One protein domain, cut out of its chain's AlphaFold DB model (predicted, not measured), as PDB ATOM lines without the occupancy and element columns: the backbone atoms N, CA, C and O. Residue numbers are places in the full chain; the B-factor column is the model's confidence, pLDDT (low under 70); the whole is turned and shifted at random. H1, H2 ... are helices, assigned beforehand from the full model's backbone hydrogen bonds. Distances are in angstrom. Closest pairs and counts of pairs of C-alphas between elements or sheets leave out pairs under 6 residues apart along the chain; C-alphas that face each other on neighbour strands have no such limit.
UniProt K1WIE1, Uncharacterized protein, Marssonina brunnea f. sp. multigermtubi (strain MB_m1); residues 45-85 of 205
ATOM      1  N   ASP A  45     -29.159 -48.053 -42.206       79.00
ATOM      2  CA  ASP A  45     -27.879 -47.334 -42.288       79.00
ATOM      3  C   ASP A  45     -28.053 -45.867 -42.706       79.00
ATOM      4  O   ASP A  45     -27.477 -44.961 -42.105       79.00
ATOM      5  N   GLU A  46     -28.948 -45.589 -43.655       74.38
ATOM      6  CA  GLU A  46     -29.251 -44.219 -44.094       74.38
ATOM      7  C   GLU A  46     -29.925 -43.389 -42.990       74.38
ATOM      8  O   GLU A  46     -29.714 -42.178 -42.886       74.38
ATOM      9  N   ARG A  47     -30.715 -44.032 -42.118       76.62
ATOM     10  CA  ARG A  47     -31.315 -43.374 -40.946       76.62
ATOM     11  C   ARG A  47     -30.260 -42.969 -39.922       76.62
ATOM     12  O   ARG A  47     -30.394 -41.898 -39.324       76.62
ATOM     13  N   ALA A  48     -29.224 -43.785 -39.726       76.12
ATOM     14  CA  ALA A  48     -28.117 -43.457 -38.834       76.12
ATOM     15  C   ALA A  48     -27.333 -42.251 -39.366       76.12
ATOM     16  O   ALA A  48     -27.137 -41.278 -38.634       76.12
ATOM     17  N   THR A  49     -26.993 -42.250 -40.660       82.81
ATOM     18  CA  THR A  49     -26.324 -41.116 -41.313       82.81
ATOM     19  C   THR A  49     -27.164 -39.845 -41.235       82.81
ATOM     20  O   THR A  49     -26.648 -38.789 -40.879       82.81
ATOM     21  N   PHE A  50     -28.472 -39.925 -41.494       80.62
ATOM     22  CA  PHE A  50     -29.337 -38.749 -41.428       80.62
ATOM     23  C   PHE A  50     -29.442 -38.180 -40.008       80.62
ATOM     24  O   PHE A  50     -29.360 -36.968 -39.817       80.62
ATOM     25  N   THR A  51     -29.587 -39.048 -39.004       80.25
ATOM     26  CA  THR A  51     -29.657 -38.637 -37.594       80.25
ATOM     27  C   THR A  51     -28.352 -37.977 -37.154       80.25
ATOM     28  O   THR A  51     -28.376 -36.935 -36.496       80.25
ATOM     29  N   PHE A  52     -27.213 -38.533 -37.566       84.62
ATOM     30  CA  PHE A  52     -25.895 -37.971 -37.293       84.62
ATOM     31  C   PHE A  52     -25.719 -36.592 -37.941       84.62
ATOM     32  O   PHE A  52     -25.378 -35.628 -37.254       84.62
ATOM     33  N   THR A  53     -26.051 -36.458 -39.227       86.56
ATOM     34  CA  THR A  53     -25.983 -35.180 -39.952       86.56
ATOM     35  C   THR A  53     -26.903 -34.131 -39.334       86.56
ATOM     36  O   THR A  53     -26.487 -32.986 -39.148       86.56
ATOM     37  N   LEU A  54     -28.131 -34.497 -38.959       89.00
ATOM     38  CA  LEU A  54     -29.072 -33.570 -38.330       89.00
ATOM     39  C   LEU A  54     -28.586 -33.127 -36.944       89.00
ATOM     40  O   LEU A  54     -28.691 -31.948 -36.609       89.00
ATOM     41  N   THR A  55     -27.984 -34.037 -36.175       89.00
ATOM     42  CA  THR A  55     -27.393 -33.733 -34.862       89.00
ATOM     43  C   THR A  55     -26.223 -32.762 -34.997       89.00
ATOM     44  O   THR A  55     -26.211 -31.731 -34.327       89.00
ATOM     45  N   LEU A  56     -25.282 -33.030 -35.907       91.44
ATOM     46  CA  LEU A  56     -24.148 -32.139 -36.168       91.44
ATOM     47  C   LEU A  56     -24.594 -30.773 -36.695       91.44
ATOM     48  O   LEU A  56     -24.093 -29.746 -36.240       91.44
ATOM     49  N   THR A  57     -25.564 -30.746 -37.610       90.69
ATOM     50  CA  THR A  57     -26.103 -29.493 -38.161       90.69
ATOM     51  C   THR A  57     -26.761 -28.662 -37.067       90.69
ATOM     52  O   THR A  57     -26.497 -27.466 -36.953       90.69
ATOM     53  N   THR A  58     -27.575 -29.296 -36.221       89.81
ATOM     54  CA  THR A  58     -28.243 -28.623 -35.100       89.81
ATOM     55  C   THR A  58     -27.219 -28.101 -34.095       89.81
ATOM     56  O   THR A  58     -27.293 -26.942 -33.697       89.81
ATOM     57  N   TYR A  59     -26.210 -28.906 -33.748       91.06
ATOM     58  CA  TYR A  59     -25.126 -28.508 -32.851       91.06
ATOM     59  C   TYR A  59     -24.321 -27.317 -33.392       91.06
ATOM     60  O   TYR A  59     -24.049 -26.363 -32.660       91.06
ATOM     61  N   TYR A  60     -23.980 -27.335 -34.682       91.19
ATOM     62  CA  TYR A  60     -23.264 -26.244 -35.340       91.19
ATOM     63  C   TYR A  60     -24.080 -24.945 -35.337       91.19
ATOM     64  O   TYR A  60     -23.558 -23.886 -34.982       91.19
ATOM     65  N   LEU A  61     -25.372 -25.020 -35.675       90.50
ATOM     66  CA  LEU A  61     -26.263 -23.858 -35.662       90.50
ATOM     67  C   LEU A  61     -26.424 -23.281 -34.253       90.50
ATOM     68  O   LEU A  61     -26.335 -22.066 -34.093       90.50
ATOM     69  N   LEU A  62     -26.590 -24.131 -33.237       88.75
ATOM     70  CA  LEU A  62     -26.720 -23.697 -31.844       88.75
ATOM     71  C   LEU A  62     -25.430 -23.039 -31.334       88.75
ATOM     72  O   LEU A  62     -25.477 -21.991 -30.693       88.75
ATOM     73  N   SER A  63     -24.273 -23.616 -31.670       84.56
ATOM     74  CA  SER A  63     -22.961 -23.065 -31.310       84.56
ATOM     75  C   SER A  63     -22.742 -21.694 -31.945       84.56
ATOM     76  O   SER A  63     -22.318 -20.753 -31.275       84.56
ATOM     77  N   ARG A  64     -23.103 -21.548 -33.225       85.88
ATOM     78  CA  ARG A  64     -22.992 -20.279 -33.950       85.88
ATOM     79  C   ARG A  64     -23.965 -19.228 -33.425       85.88
ATOM     80  O   ARG A  64     -23.582 -18.070 -33.290       85.88
ATOM     81  N   TYR A  65     -25.200 -19.622 -33.116       82.44
ATOM     82  CA  TYR A  65     -26.180 -18.746 -32.479       82.44
ATOM     83  C   TYR A  65     -25.643 -18.246 -31.135       82.44
ATOM     84  O   TYR A  65     -25.581 -17.045 -30.906       82.44
ATOM     85  N   ARG A  66     -25.117 -19.134 -30.287       86.25
ATOM     86  CA  ARG A  66     -24.525 -18.738 -29.005       86.25
ATOM     87  C   ARG A  66     -23.360 -17.760 -29.178       86.25
ATOM     88  O   ARG A  66     -23.340 -16.753 -28.485       86.25
ATOM     89  N   ALA A  67     -22.452 -18.005 -30.124       81.50
ATOM     90  CA  ALA A  67     -21.330 -17.103 -30.404       81.50
ATOM     91  C   ALA A  67     -21.781 -15.700 -30.857       81.50
ATOM     92  O   ALA A  67     -21.180 -14.702 -30.462       81.50
ATOM     93  N   LEU A  68     -22.862 -15.615 -31.642       82.19
ATOM     94  CA  LEU A  68     -23.450 -14.342 -32.069       82.19
ATOM     95  C   LEU A  68     -24.055 -13.554 -30.901       82.19
ATOM     96  O   LEU A  68     -23.931 -12.332 -30.870       82.19
ATOM     97  N   PHE A  69     -24.699 -14.235 -29.950       77.31
ATOM     98  CA  PHE A  69     -25.426 -13.587 -28.855       77.31
ATOM     99  C   PHE A  69     -24.569 -13.293 -27.622       77.31
ATOM    100  O   PHE A  69     -24.832 -12.320 -26.923       77.31
ATOM    101  N   THR A  70     -23.529 -14.083 -27.343       81.00
ATOM    102  CA  THR A  70     -22.657 -13.837 -26.182       81.00
ATOM    103  C   THR A  70     -21.594 -12.771 -26.438       81.00
ATOM    104  O   THR A  70     -20.852 -12.435 -25.518       81.00
ATOM    105  N   GLY A  71     -21.477 -12.255 -27.670       73.31
ATOM    106  CA  GLY A  71     -20.465 -11.261 -28.048       73.31
ATOM    107  C   GLY A  71     -19.017 -11.736 -27.855       73.31
ATOM    108  O   GLY A  71     -18.093 -10.929 -27.941       73.31
ATOM    109  N   ALA A  72     -18.820 -13.030 -27.575       65.12
ATOM    110  CA  ALA A  72     -17.534 -13.622 -27.217       65.12
ATOM    111  C   ALA A  72     -16.616 -13.814 -28.433       65.12
ATOM    112  O   ALA A  72     -15.398 -13.862 -28.291       65.12
ATOM    113  N   GLU A  73     -17.188 -13.849 -29.634       52.19
ATOM    114  CA  GLU A  73     -16.455 -13.750 -30.888       52.19
ATOM    115  C   GLU A  73     -17.084 -12.653 -31.738       52.19
ATOM    116  O   GLU A  73     -18.303 -12.544 -31.830       52.19
ATOM    117  N   LYS A  74     -16.253 -11.841 -32.395       50.12
ATOM    118  CA  LYS A  74     -16.678 -11.047 -33.550       50.12
ATOM    119  C   LYS A  74     -16.640 -11.992 -34.748       50.12
ATOM    120  O   LYS A  74     -15.554 -12.206 -35.285       50.12
ATOM    121  N   PRO A  75     -17.758 -12.595 -35.183       48.28
ATOM    122  CA  PRO A  75     -17.699 -13.431 -36.363       48.28
ATOM    123  C   PRO A  75     -17.354 -12.548 -37.566       48.28
ATOM    124  O   PRO A  75     -17.896 -11.450 -37.719       48.28
ATOM    125  N   HIS A  76     -16.542 -13.074 -38.484       44.81
ATOM    126  CA  HIS A  76     -16.258 -12.510 -39.816       44.81
ATOM    127  C   HIS A  76     -17.522 -12.242 -40.684       44.81
ATOM    128  O   HIS A  76     -17.436 -11.866 -41.847       44.81
ATOM    129  N   VAL A  77     -18.726 -12.419 -40.133       42.97
ATOM    130  CA  VAL A  77     -20.032 -12.279 -40.790       42.97
ATOM    131  C   VAL A  77     -20.470 -10.815 -40.924       42.97
ATOM    132  O   VAL A  77     -21.288 -10.508 -41.792       42.97
ATOM    133  N   VAL A  78     -19.904  -9.887 -40.140       39.97
ATOM    134  CA  VAL A  78     -20.252  -8.456 -40.246       39.97
ATOM    135  C   VAL A  78     -19.910  -7.881 -41.632       39.97
ATOM    136  O   VAL A  78     -20.586  -6.957 -42.077       39.97
ATOM    137  N   GLU A  79     -18.955  -8.452 -42.374       36.47
ATOM    138  CA  GLU A  79     -18.694  -8.036 -43.764       36.47
ATOM    139  C   GLU A  79     -19.677  -8.630 -44.783       36.47
ATOM    140  O   GLU A  79     -20.107  -7.928 -45.699       36.47
ATOM    141  N   ILE A  80     -20.118  -9.877 -44.597       33.69
ATOM    142  CA  ILE A  80     -21.055 -10.537 -45.522       33.69
ATOM    143  C   ILE A  80     -22.444  -9.880 -45.440       33.69
ATOM    144  O   ILE A  80     -23.071  -9.605 -46.464       33.69
ATOM    145  N   CYS A  81     -22.913  -9.539 -44.235       36.38
ATOM    146  CA  CYS A  81     -24.192  -8.841 -44.060       36.38
ATOM    147  C   CYS A  81     -24.137  -7.361 -44.479       36.38
ATOM    148  O   CYS A  81     -25.156  -6.824 -44.914       36.38
ATOM    149  N   LYS A  82     -22.966  -6.706 -44.414       35.94
ATOM    150  CA  LYS A  82     -22.777  -5.360 -44.984       35.94
ATOM    151  C   LYS A  82     -22.805  -5.377 -46.516       35.94
ATOM    152  O   LYS A  82     -23.430  -4.497 -47.098       35.94
ATOM    153  N   SER A  83     -22.231  -6.398 -47.158       37.22
ATOM    154  CA  SER A  83     -22.301  -6.564 -48.622       37.22
ATOM    155  C   SER A  83     -23.708  -6.886 -49.135       37.22
ATOM    156  O   SER A  83     -24.102  -6.375 -50.172       37.22
ATOM    157  N   LEU A  84     -24.509  -7.669 -48.404       41.81
ATOM    158  CA  LEU A  84     -25.876  -8.015 -48.831       41.81
ATOM    159  C   LEU A  84     -26.909  -6.891 -48.609       41.81
ATOM    160  O   LEU A  84     -27.963  -6.904 -49.243       41.81
ATOM    161  N   ARG A  85     -26.625  -5.907 -47.740       41.88
ATOM    162  CA  ARG A  85     -27.433  -4.673 -47.606       41.88
ATOM    163  C   ARG A  85     -27.059  -3.591 -48.621       41.88
ATOM    164  O   ARG A  85     -27.839  -2.662 -48.820       41.88
TER     165      ARG A  85
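What this domain is: This is residues 45 to 85 of the 205 residues of an uncharacterized protein of Marssonina brunnea f. sp. multigermtubi (strain MB_m1) (UniProt K1WIE1). One long straight helix, H1, makes the long arm of an open L; after its last residue, Phe 69, the backbone turns through residues 70 to 76 into the short helix H2, which makes the foot. Residues 45 to 63 of H1 and 78 to 85 of H2 stand free. The printed part has 41 residues with two named helices, H1 then H2, and no named strand; its class is all helix. It is extended, with a radius of gyration of the C-alphas of 14.5 A, and flat, spanning 42 by 23 by 11 A.

Where its parts are: Find C-alpha 45 at (-27.879, -47.334, -42.288); from there H1, residues 45 to 69, runs 36.4 A to C-alpha 69 at (-25.426, -13.587, -28.855). Next look for H2, residues 77 to 85, which ends at C-alpha 85 at (-27.433, -4.673, -47.606).

How they stand to each other: H1 and H2 are apart, with no C-alpha of the one within 8 A of the other. In both, each O i to N i+4 pair is within hydrogen-bond range.

The domain as a whole: The two C-alphas farthest apart, of Asp 45 and Arg 85, are 43.0 A apart. The printed part has no cut, and the link from H1 to H2, seven residues, is short. The model's pLDDT is under 70 at residues 72 to 85.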